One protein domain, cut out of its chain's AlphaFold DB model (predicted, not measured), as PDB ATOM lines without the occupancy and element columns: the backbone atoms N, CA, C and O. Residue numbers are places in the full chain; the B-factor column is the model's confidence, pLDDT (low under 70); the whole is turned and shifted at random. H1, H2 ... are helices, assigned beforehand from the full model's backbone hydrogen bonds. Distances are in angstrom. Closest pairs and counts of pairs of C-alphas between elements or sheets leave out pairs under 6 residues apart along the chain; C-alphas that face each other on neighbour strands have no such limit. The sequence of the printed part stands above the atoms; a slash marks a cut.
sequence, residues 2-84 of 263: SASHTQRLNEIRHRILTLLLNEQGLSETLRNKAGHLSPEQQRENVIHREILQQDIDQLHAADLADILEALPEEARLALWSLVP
ATOM      1  N   SER A   2      15.732  56.423 -18.852       52.12
ATOM      2  CA  SER A   2      16.542  55.782 -17.805       52.12
ATOM      3  C   SER A   2      16.911  54.368 -18.248       52.12
ATOM      4  O   SER A   2      16.064  53.689 -18.829       52.12
ATOM      5  N   ALA A   3      18.143  53.932 -17.974       66.56
ATOM      6  CA  ALA A   3      18.542  52.540 -18.170       66.56
ATOM      7  C   ALA A   3      17.528  51.602 -17.493       66.56
ATOM      8  O   ALA A   3      17.003  51.931 -16.421       66.56
ATOM      9  N   SER A   4      17.225  50.465 -18.125       83.56
ATOM     10  CA  SER A   4      16.369  49.452 -17.504       83.56
ATOM     11  C   SER A   4      17.029  48.927 -16.223       83.56
ATOM     12  O   SER A   4      18.249  49.004 -16.067       83.56
ATOM     13  N   HIS A   5      16.234  48.392 -15.294       80.50
ATOM     14  CA  HIS A   5      16.763  47.810 -14.057       80.50
ATOM     15  C   HIS A   5      17.833  46.743 -14.348       80.50
ATOM     16  O   HIS A   5      18.933  46.808 -13.809       80.50
ATOM     17  N   THR A   6      17.562  45.857 -15.310       83.75
ATOM     18  CA  THR A   6      18.506  44.838 -15.788       83.75
ATOM     19  C   THR A   6      19.786  45.440 -16.365       83.75
ATOM     20  O   THR A   6      20.874  44.933 -16.115       83.75
ATOM     21  N   GLN A   7      19.687  46.537 -17.121       86.69
ATOM     22  CA  GLN A   7      20.868  47.210 -17.657       86.69
ATOM     23  C   GLN A   7      21.733  47.785 -16.529       86.69
ATOM     24  O   GLN A   7      22.947  47.605 -16.551       86.69
ATOM     25  N   ARG A   8      21.115  48.397 -15.512       87.81
ATOM     26  CA  ARG A   8      21.835  48.911 -14.342       87.81
ATOM     27  C   ARG A   8      22.536  47.794 -13.563       87.81
ATOM     28  O   ARG A   8      23.691  47.967 -13.194       87.81
ATOM     29  N   LEU A   9      21.866  46.662 -13.337       88.81
ATOM     30  CA  LEU A   9      22.473  45.507 -12.664       88.81
ATOM     31  C   LEU A   9      23.674  44.970 -13.449       88.81
ATOM     32  O   LEU A   9      24.734  44.747 -12.873       88.81
ATOM     33  N   ASN A  10      23.553  44.856 -14.775       90.44
ATOM     34  CA  ASN A  10      24.663  44.441 -15.632       90.44
ATOM     35  C   ASN A  10      25.833  45.436 -15.608       90.44
ATOM     36  O   ASN A  10      26.987  45.012 -15.609       90.44
ATOM     37  N   GLU A  11      25.556  46.742 -15.562       93.00
ATOM     38  CA  GLU A  11      26.581  47.785 -15.428       93.00
ATOM     39  C   GLU A  11      27.310  47.693 -14.078       93.00
ATOM     40  O   GLU A  11      28.541  47.744 -14.053       93.00
ATOM     41  N   ILE A  12      26.578  47.498 -12.972       94.06
ATOM     42  CA  ILE A  12      27.156  47.291 -11.632       94.06
ATOM     43  C   ILE A  12      28.017  46.023 -11.620       94.06
ATOM     44  O   ILE A  12      29.193  46.077 -11.260       94.06
ATOM     45  N   ARG A  13      27.466  44.898 -12.084       94.56
ATOM     46  CA  ARG A  13      28.168  43.612 -12.180       94.56
ATOM     47  C   ARG A  13      29.457  43.736 -12.983       94.56
ATOM     48  O   ARG A  13      30.519  43.336 -12.516       94.56
ATOM     49  N   HIS A  14      29.381  44.323 -14.177       94.44
ATOM     50  CA  HIS A  14      30.548  44.512 -15.030       94.44
ATOM     51  C   HIS A  14      31.607  45.394 -14.364       94.44
ATOM     52  O   HIS A  14      32.794  45.071 -14.438       94.44
ATOM     53  N   ARG A  15      31.197  46.471 -13.682       94.69
ATOM     54  CA  ARG A  15      32.111  47.348 -12.946       94.69
ATOM     55  C   ARG A  15      32.814  46.610 -11.809       94.69
ATOM     56  O   ARG A  15      34.038  46.677 -11.749       94.69
ATOM     57  N   ILE A  16      32.082  45.879 -10.965       95.19
ATOM     58  CA  ILE A  16      32.671  45.115  -9.852       95.19
ATOM     59  C   ILE A  16      33.698  44.107 -10.377       95.19
ATOM     60  O   ILE A  16      34.836  44.090  -9.908       95.19
ATOM     61  N   LEU A  17      33.321  43.311 -11.385       94.00
ATOM     62  CA  LEU A  17      34.219  42.319 -11.979       94.00
ATOM     63  C   LEU A  17      35.454  42.980 -12.600       94.00
ATOM     64  O   LEU A  17      36.568  42.519 -12.386       94.00
ATOM     65  N   THR A  18      35.280  44.080 -13.332       93.62
ATOM     66  CA  THR A  18      36.398  44.788 -13.974       93.62
ATOM     67  C   THR A  18      37.376  45.330 -12.939       93.62
ATOM     68  O   THR A  18      38.577  45.112 -13.082       93.62
ATOM     69  N   LEU A  19      36.876  45.981 -11.886       93.50
ATOM     70  CA  LEU A  19      37.722  46.528 -10.825       93.50
ATOM     71  C   LEU A  19      38.507  45.417 -10.121       93.50
ATOM     72  O   LEU A  19      39.718  45.520  -9.970       93.50
ATOM     73  N   LEU A  20      37.848  44.328  -9.729       92.69
ATOM     74  CA  LEU A  20      38.493  43.285  -8.930       92.69
ATOM     75  C   LEU A  20      39.389  42.329  -9.730       92.69
ATOM     76  O   LEU A  20      40.264  41.696  -9.139       92.69
ATOM     77  N   LEU A  21      39.181  42.205 -11.044       90.62
ATOM     78  CA  LEU A  21      39.989  41.334 -11.904       90.62
ATOM     79  C   LEU A  21      41.170  42.058 -12.558       90.62
ATOM     80  O   LEU A  21      42.185  41.417 -12.827       90.62
ATOM     81  N   ASN A  22      41.046  43.362 -12.827       85.56
ATOM     82  CA  ASN A  22      42.036  44.092 -13.623       85.56
ATOM     83  C   ASN A  22      42.870  45.090 -12.806       85.56
ATOM     84  O   ASN A  22      44.009  45.358 -13.193       85.56
ATOM     85  N   GLU A  23      42.351  45.630 -11.697       79.06
ATOM     86  CA  GLU A  23      43.085  46.625 -10.907       79.06
ATOM     87  C   GLU A  23      44.121  45.959  -9.999       79.06
ATOM     88  O   GLU A  23      43.806  45.206  -9.070       79.06
ATOM     89  N   GLN A  24      45.396  46.253 -10.259       70.81
ATOM     90  CA  GLN A  24      46.507  45.660  -9.521       70.81
ATOM     91  C   GLN A  24      46.493  46.088  -8.048       70.81
ATOM     92  O   GLN A  24      46.496  47.274  -7.721       70.81
ATOM     93  N   GLY A  25      46.529  45.109  -7.143       75.50
ATOM     94  CA  GLY A  25      46.636  45.349  -5.702       75.50
ATOM     95  C   GLY A  25      45.356  45.856  -5.027       75.50
ATOM     96  O   GLY A  25      45.375  46.072  -3.813       75.50
ATOM     97  N   LEU A  26      44.235  46.015  -5.748       84.06
ATOM     98  CA  LEU A  26      42.953  46.386  -5.135       84.06
ATOM     99  C   LEU A  26      42.485  45.296  -4.161       84.06
ATOM    100  O   LEU A  26      42.219  45.593  -2.997       84.06
ATOM    101  N   SER A  27      42.473  44.032  -4.594       86.38
ATOM    102  CA  SER A  27      42.084  42.892  -3.750       86.38
ATOM    103  C   SER A  27      42.961  42.761  -2.498       86.38
ATOM    104  O   SER A  27      42.447  42.559  -1.397       86.38
ATOM    105  N   GLU A  28      44.275  42.963  -2.631       83.31
ATOM    106  CA  GLU A  28      45.211  42.981  -1.498       83.31
ATOM    107  C   GLU A  28      44.908  44.133  -0.527       83.31
ATOM    108  O   GLU A  28      44.841  43.923   0.686       83.31
ATOM    109  N   THR A  29      44.656  45.334  -1.062       83.38
ATOM    110  CA  THR A  29      44.336  46.535  -0.274       83.38
ATOM    111  C   THR A  29      43.047  46.357   0.518       83.38
ATOM    112  O   THR A  29      43.001  46.674   1.705       83.38
ATOM    113  N   LEU A  30      42.000  45.830  -0.121       84.25
ATOM    114  CA  LEU A  30      40.710  45.574   0.523       84.25
ATOM    115  C   LEU A  30      40.842  44.558   1.661       84.25
ATOM    116  O   LEU A  30      40.218  44.720   2.708       84.25
ATOM    117  N   ARG A  31      41.734  43.576   1.502       84.06
ATOM    118  CA  ARG A  31      42.068  42.591   2.538       84.06
ATOM    119  C   ARG A  31      43.077  43.095   3.575       84.06
ATOM    120  O   ARG A  31      43.545  42.307   4.394       84.06
ATOM    121  N   ASN A  32      43.422  44.385   3.564       77.25
ATOM    122  CA  ASN A  32      44.434  44.997   4.433       77.25
ATOM    123  C   ASN A  32      45.804  44.286   4.377       77.25
ATOM    124  O   ASN A  32      46.560  44.302   5.352       77.25
ATOM    125  N   LYS A  33      46.142  43.654   3.248       69.44
ATOM    126  CA  LYS A  33      47.468  43.079   3.018       69.44
ATOM    127  C   LYS A  33      48.389  44.191   2.523       69.44
ATOM    128  O   LYS A  33      48.097  44.868   1.542       69.44
ATOM    129  N   ALA A  34      49.480  44.425   3.250       53.97
ATOM    130  CA  ALA A  34      50.410  45.510   2.964       53.97
ATOM    131  C   ALA A  34      51.236  45.210   1.700       53.97
ATOM    132  O   ALA A  34      52.272  44.553   1.769       53.97
ATOM    133  N   GLY A  35      50.772  45.706   0.554       61.47
ATOM    134  CA  GLY A  35      51.556  45.791  -0.676       61.47
ATOM    135  C   GLY A  35      52.390  47.077  -0.737       61.47
ATOM    136  O   GLY A  35      52.053  48.094  -0.124       61.47
ATOM    137  N   HIS A  36      53.478  47.064  -1.509       67.31
ATOM    138  CA  HIS A  36      54.235  48.274  -1.850       67.31
ATOM    139  C   HIS A  36      53.477  49.095  -2.906       67.31
ATOM    140  O   HIS A  36      53.828  49.084  -4.082       67.31
ATOM    141  N   LEU A  37      52.420  49.791  -2.485       77.38
ATOM    142  CA  LEU A  37      51.611  50.644  -3.359       77.38
ATOM    143  C   LEU A  37      52.126  52.083  -3.361       77.38
ATOM    144  O   LEU A  37      52.502  52.623  -2.315       77.38
ATOM    145  N   SER A  38      52.103  52.722  -4.530       83.00
ATOM    146  CA  SER A  38      52.382  54.150  -4.649       83.00
ATOM    147  C   SER A  38      51.280  54.983  -3.963       83.00
ATOM    148  O   SER A  38      50.139  54.528  -3.843       83.00
ATOM    149  N   PRO A  39      51.561  56.231  -3.538       83.06
ATOM    150  CA  PRO A  39      50.535  57.114  -2.971       83.06
ATOM    151  C   PRO A  39      49.359  57.399  -3.918       83.06
ATOM    152  O   PRO A  39      48.275  57.757  -3.471       83.06
ATOM    153  N   GLU A  40      49.572  57.285  -5.230       84.19
ATOM    154  CA  GLU A  40      48.521  57.438  -6.237       84.19
ATOM    155  C   GLU A  40      47.586  56.227  -6.242       84.19
ATOM    156  O   GLU A  40      46.387  56.403  -6.042       84.19
ATOM    157  N   GLN A  41      48.149  55.016  -6.291       82.50
ATOM    158  CA  GLN A  41      47.398  53.757  -6.223       82.50
ATOM    159  C   GLN A  41      46.597  53.632  -4.921       82.50
ATOM    160  O   GLN A  41      45.462  53.166  -4.915       82.50
ATOM    161  N   GLN A  42      47.155  54.095  -3.800       82.06
ATOM    162  CA  GLN A  42      46.434  54.119  -2.525       82.06
ATOM    163  C   GLN A  42      45.187  55.010  -2.582       82.06
ATOM    164  O   GLN A  42      44.147  54.635  -2.047       82.06
ATOM    165  N   ARG A  43      45.271  56.179  -3.234       85.25
ATOM    166  CA  ARG A  43      44.118  57.081  -3.391       85.25
ATOM    167  C   ARG A  43      43.065  56.491  -4.322       85.25
ATOM    168  O   ARG A  43      41.886  56.556  -3.990       85.25
ATOM    169  N   GLU A  44      43.478  55.890  -5.434       86.81
ATOM    170  CA  GLU A  44      42.561  55.207  -6.356       86.81
ATOM    171  C   GLU A  44      41.835  54.048  -5.667       86.81
ATOM    172  O   GLU A  44      40.612  53.956  -5.749       86.81
ATOM    173  N   ASN A  45      42.544  53.236  -4.880       87.00
ATOM    174  CA  ASN A  45      41.937  52.117  -4.158       87.00
ATOM    175  C   ASN A  45      40.913  52.561  -3.103       87.00
ATOM    176  O   ASN A  45      39.940  51.844  -2.869       87.00
ATOM    177  N   VAL A  46      41.082  53.739  -2.488       87.94
ATOM    178  CA  VAL A  46      40.059  54.319  -1.597       87.94
ATOM    179  C   VAL A  46      38.787  54.646  -2.381       87.94
ATOM    180  O   VAL A  46      37.700  54.266  -1.953       87.94
ATOM    181  N   ILE A  47      38.920  55.269  -3.554       91.06
ATOM    182  CA  ILE A  47      37.779  55.600  -4.421       91.06
ATOM    183  C   ILE A  47      37.089  54.319  -4.907       91.06
ATOM    184  O   ILE A  47      35.868  54.201  -4.822       91.06
ATOM    185  N   HIS A  48      37.855  53.327  -5.368       92.50
ATOM    186  CA  HIS A  48      37.312  52.037  -5.796       92.50
ATOM    187  C   HIS A  48      36.577  51.321  -4.662       92.50
ATOM    188  O   HIS A  48      35.494  50.787  -4.886       92.50
ATOM    189  N   ARG A  49      37.107  51.358  -3.434       92.12
ATOM    190  CA  ARG A  49      36.429  50.797  -2.260       92.12
ATOM    191  C   ARG A  49      35.072  51.452  -2.015       92.12
ATOM    192  O   ARG A  49      34.102  50.733  -1.793       92.12
ATOM    193  N   GLU A  50      34.994  52.780  -2.065       92.69
ATOM    194  CA  GLU A  50      33.733  53.509  -1.878       92.69
ATOM    195  C   GLU A  50      32.709  53.160  -2.967       92.69
ATOM    196  O   GLU A  50      31.541  52.923  -2.659       92.69
ATOM    197  N   ILE A  51      33.151  53.057  -4.225       94.00
ATOM    198  CA  ILE A  51      32.302  52.634  -5.349       94.00
ATOM    199  C   ILE A  51      31.762  51.218  -5.114       94.00
ATOM    200  O   ILE A  51      30.560  50.995  -5.233       94.00
ATOM    201  N   LEU A  52      32.630  50.272  -4.738       95.50
ATOM    202  CA  LEU A  52      32.225  48.892  -4.468       95.50
ATOM    203  C   LEU A  52      31.212  48.813  -3.318       95.50
ATOM    204  O   LEU A  52      30.239  48.077  -3.423       95.50
ATOM    205  N   GLN A  53      31.399  49.585  -2.245       94.56
ATOM    206  CA  GLN A  53      30.449  49.623  -1.126       94.56
ATOM    207  C   GLN A  53      29.075  50.150  -1.559       94.56
ATOM    208  O   GLN A  53      28.060  49.521  -1.269       94.56
ATOM    209  N   GLN A  54      29.039  51.248  -2.319       94.25
ATOM    210  CA  GLN A  54      27.787  51.797  -2.855       94.25
ATOM    211  C   GLN A  54      27.064  50.817  -3.782       94.25
ATOM    212  O   GLN A  54      25.831  50.791  -3.822       94.25
ATOM    213  N   ASP A  55      27.822  50.031  -4.540       94.81
ATOM    214  CA  ASP A  55      27.275  49.012  -5.426       94.81
ATOM    215  C   ASP A  55      26.694  47.840  -4.634       94.81
ATOM    216  O   ASP A  55      25.537  47.480  -4.847       94.81
ATOM    217  N   ILE A  56      27.443  47.301  -3.668       95.31
ATOM    218  CA  ILE A  56      26.993  46.226  -2.768       95.31
ATOM    219  C   ILE A  56      25.696  46.607  -2.048       95.31
ATOM    220  O   ILE A  56      24.791  45.777  -1.909       95.31
ATOM    221  N   ASP A  57      25.565  47.856  -1.603       92.31
ATOM    222  CA  ASP A  57      24.372  48.326  -0.899       92.31
ATOM    223  C   ASP A  57      23.110  48.263  -1.771       92.31
ATOM    224  O   ASP A  57      22.025  47.980  -1.257       92.31
ATOM    225  N   GLN A  58      23.249  48.427  -3.088       91.06
ATOM    226  CA  GLN A  58      22.142  48.399  -4.049       91.06
ATOM    227  C   GLN A  58      21.783  46.996  -4.553       91.06
ATOM    228  O   GLN A  58      20.692  46.821  -5.096       91.06
ATOM    229  N   LEU A  59      22.681  46.020  -4.409       94.31
ATOM    230  CA  LEU A  59      22.475  44.666  -4.921       94.31
ATOM    231  C   LEU A  59      21.576  43.828  -4.004       94.31
ATOM    232  O   LEU A  59      21.651  43.919  -2.768       94.31
ATOM    233  N   HIS A  60      20.757  42.983  -4.639       94.25
ATOM    234  CA  HIS A  60      20.074  41.881  -3.970       94.25
ATOM    235  C   HIS A  60      21.094  40.811  -3.549       94.25
ATOM    236  O   HIS A  60      22.177  40.710  -4.129       94.25
ATOM    237  N   ALA A  61      20.749  39.992  -2.551       95.19
ATOM    238  CA  ALA A  61      21.623  38.922  -2.074       95.19
ATOM    239  C   ALA A  61      22.005  37.941  -3.197       95.19
ATOM    240  O   ALA A  61      23.182  37.629  -3.347       95.19
ATOM    241  N   ALA A  62      21.032  37.559  -4.029       94.62
ATOM    242  CA  ALA A  62      21.236  36.692  -5.190       94.62
ATOM    243  C   ALA A  62      22.212  37.278  -6.229       94.62
ATOM    244  O   ALA A  62      23.097  36.577  -6.711       94.62
ATOM    245  N   ASP A  63      22.112  38.578  -6.537       95.75
ATOM    246  CA  ASP A  63      23.034  39.224  -7.484       95.75
ATOM    247  C   ASP A  63      24.464  39.259  -6.930       95.75
ATOM    248  O   ASP A  63      25.442  39.060  -7.650       95.75
ATOM    249  N   LEU A  64      24.598  39.529  -5.630       96.44
ATOM    250  CA  LEU A  64      25.890  39.555  -4.961       96.44
ATOM    251  C   LEU A  64      26.509  38.152  -4.867       96.44
ATOM    252  O   LEU A  64      27.716  38.020  -5.061       96.44
ATOM    253  N   ALA A  65      25.697  37.120  -4.622       96.31
ATOM    254  CA  ALA A  65      26.116  35.723  -4.676       96.31
ATOM    255  C   ALA A  65      26.660  35.352  -6.070       96.31
ATOM    256  O   ALA A  65      27.803  34.907  -6.156       96.31
ATOM    257  N   ASP A  66      25.936  35.661  -7.157       95.88
ATOM    258  CA  ASP A  66      26.404  35.425  -8.540       95.88
ATOM    259  C   ASP A  66      27.773  36.075  -8.809       95.88
ATOM    260  O   ASP A  66      28.675  35.462  -9.387       95.88
ATOM    261  N   ILE A  67      27.964  37.315  -8.351       96.31
ATOM    262  CA  ILE A  67      29.234  38.030  -8.526       96.31
ATOM    263  C   ILE A  67      30.360  37.363  -7.732       96.31
ATOM    264  O   ILE A  67      31.457  37.187  -8.264       96.31
ATOM    265  N   LEU A  68      30.115  36.988  -6.473       96.00
ATOM    266  CA  LEU A  68      31.099  36.289  -5.643       96.00
ATOM    267  C   LEU A  68      31.511  34.953  -6.276       96.00
ATOM    268  O   LEU A  68      32.695  34.604  -6.256       96.00
ATOM    269  N   GLU A  69      30.567  34.236  -6.878       95.31
ATOM    270  CA  GLU A  69      30.807  32.970  -7.575       95.31
ATOM    271  C   GLU A  69      31.644  33.131  -8.843       95.31
ATOM    272  O   GLU A  69      32.532  32.315  -9.106       95.31
ATOM    273  N   ALA A  70      31.434  34.216  -9.586       94.81
ATOM    274  CA  ALA A  70      32.200  34.527 -10.789       94.81
ATOM    275  C   ALA A  70      33.647  34.983 -10.504       94.81
ATOM    276  O   ALA A  70      34.483  34.983 -11.414       94.81
ATOM    277  N   LEU A  71      33.959  35.390  -9.270       95.00
ATOM    278  CA  LEU A  71      35.279  35.888  -8.890       95.00
ATOM    279  C   LEU A  71      36.237  34.754  -8.471       95.00
ATOM    280  O   LEU A  71      35.838  33.834  -7.745       95.00
ATOM    281  N   PRO A  72      37.532  34.846  -8.837       93.81
ATOM    282  CA  PRO A  72      38.596  34.067  -8.213       93.81
ATOM    283  C   PRO A  72      38.638  34.303  -6.701       93.81
ATOM    284  O   PRO A  72      38.301  35.388  -6.230       93.81
ATOM    285  N   GLU A  73      39.108  33.310  -5.948       92.50
ATOM    286  CA  GLU A  73      39.055  33.296  -4.480       92.50
ATOM    287  C   GLU A  73      39.589  34.580  -3.829       92.50
ATOM    288  O   GLU A  73      38.925  35.168  -2.982       92.50
ATOM    289  N   GLU A  74      40.747  35.083  -4.263       91.25
ATOM    290  CA  GLU A  74      41.326  36.295  -3.678       91.25
ATOM    291  C   GLU A  74      40.434  37.535  -3.849       91.25
ATOM    292  O   GLU A  74      40.218  38.284  -2.892       91.25
ATOM    293  N   ALA A  75      39.896  37.732  -5.052       93.94
ATOM    294  CA  ALA A  75      38.995  38.834  -5.372       93.94
ATOM    295  C   ALA A  75      37.625  38.667  -4.694       93.94
ATOM    296  O   ALA A  75      37.039  39.642  -4.220       93.94
ATOM    297  N   ARG A  76      37.138  37.427  -4.590       94.94
ATOM    298  CA  ARG A  76      35.911  37.078  -3.867       94.94
ATOM    299  C   ARG A  76      36.013  37.460  -2.397       94.94
ATOM    300  O   ARG A  76      35.129  38.141  -1.896       94.94
ATOM    301  N   LEU A  77      37.094  37.072  -1.719       93.81
ATOM    302  CA  LEU A  77      37.323  37.407  -0.310       93.81
ATOM    303  C   LEU A  77      37.469  38.918  -0.100       93.81
ATOM    304  O   LEU A  77      36.958  39.469   0.877       93.81
ATOM    305  N   ALA A  78      38.119  39.609  -1.040       93.44
ATOM    306  CA  ALA A  78      38.206  41.064  -1.024       93.44
ATOM    307  C   ALA A  78      36.816  41.716  -1.089       93.44
ATOM    308  O   ALA A  78      36.508  42.564  -0.250       93.44
ATOM    309  N   LEU A  79      35.954  41.278  -2.012       95.44
ATOM    310  CA  LEU A  79      34.572  41.756  -2.104       95.44
ATOM    311  C   LEU A  79      33.755  41.384  -0.860       95.44
ATOM    312  O   LEU A  79      33.067  42.233  -0.301       95.44
ATOM    313  N   TRP A  80      33.875  40.141  -0.388       95.44
ATOM    314  CA  TRP A  80      33.171  39.624   0.787       95.44
ATOM    315  C   TRP A  80      33.463  40.429   2.055       95.44
ATOM    316  O   TRP A  80      32.561  40.704   2.847       95.44
ATOM    317  N   SER A  81      34.702  40.900   2.217       93.12
ATOM    318  CA  SER A  81      35.090  41.751   3.350       93.12
ATOM    319  C   SER A  81      34.341  43.091   3.398       93.12
ATOM    320  O   SER A  81      34.213  43.684   4.472       93.12
ATOM    321  N   LEU A  82      33.823  43.555   2.256       94.19
ATOM    322  CA  LEU A  82      33.011  44.766   2.144       94.19
ATOM    323  C   LEU A  82      31.518  44.510   2.377       94.19
ATOM    324  O   LEU A  82      30.779  45.474   2.560       94.19
ATOM    325  N   VAL A  83      31.073  43.248   2.393       95.31
ATOM    326  CA  VAL A  83      29.658  42.903   2.571       95.31
ATOM    327  C   VAL A  83      29.227  43.163   4.018       95.31
ATOM    328  O   VAL A  83      29.812  42.572   4.944       95.31
ATOM    329  N   PRO A  84      28.197  44.007   4.234       93.25
ATOM    330  CA  PRO A  84      27.697  44.319   5.567       93.25
ATOM    331  C   PRO A  84      27.204  43.065   6.304       93.25
ATOM    332  O   PRO A  84      26.561  42.216   5.676       93.25
TER     333      PRO A  84
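This is residues 2 to 84 of the 263 residues of the protein "Divalent cation transport protein" of Pantoea stewartii subsp. stewartii DC283 (UniProt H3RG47). Two long helices, H1 and H3, run side by side in opposite ways along the longest axis, and a hairpin of two shorter helices, H4 and H5, covers one side of this pair, with H4 on H1 and H5 close to both. The very short helix H2 fills the space near the end of H1, between H3 and H5. The printed part has 83 residues with five named helices, H1 to H5 in order along the chain, and no named strand; the class is all helix. It is compact, with a radius of gyration of the C-alphas of 12.8 A, yet elongated in outline, spanning 40 by 26 by 22 A.

Find C-alpha 5 at (16.763, 47.810, -14.057); from there H1 runs through residues 5 to 22, 25.5 A from first to last C-alpha. After a tight link, H2 takes residues 26 to 30. A short link of 8 residues brings you to C-alpha 39 at (50.535, 57.114, -2.971), where H3, residues 39 to 58, begins; it is the longest helix, 29.7 A. Next come H4, residues 61 to 70, 14.4 A, and H5, residues 73 to 81, 12.2 A, which ends at C-alpha 81 at (35.090, 41.751, 3.350).

Look first at Ile 12 and Asp 55, the closest C-alphas of H1 and H3, 6.4 A apart. These helices touch at a shallow tilt of 31 degrees, opposite ways, H1 with residues 12 to 19 alone and H3 with residues 48 to 55 alone. H1 only just touches H4, with 3 pairs of C-alphas within 8 A; the closest are those of Arg 13 and Ile 67, 6.8 A. Their tilt of 37 degrees is only just steep, and they run the same way. H4 and H5 form a helical hairpin: they touch at a shallow tilt of 26 degrees, opposite ways, closest at the C-alphas of Leu 68 and Arg 76, 5.2 A. Of the three touching pairs just told, two are at a shallow tilt, mostly aligned packing, but only just. H2 touches H5, closest at the C-alphas of Ser 27 and Ala 78, 5.1 A. H2 and H1 touch only at the corner, only just, with 3 pairs within 8 A, closest at the C-alphas of Leu 20 and Ser 27, 6.3 A. H2 and H4 are apart. Every O i to N i+4 pair is within hydrogen-bond range in H1, H2, H4 and H5; in H3 it is 15 of 16.

The C-alphas farthest apart are those of Ser 2 and His 36, 41.6 A. The printed part has no cut, and no link is long. Mean pLDDT of the printed part is 88.1; it is under 70 in residues 2 to 3 and 33 to 36.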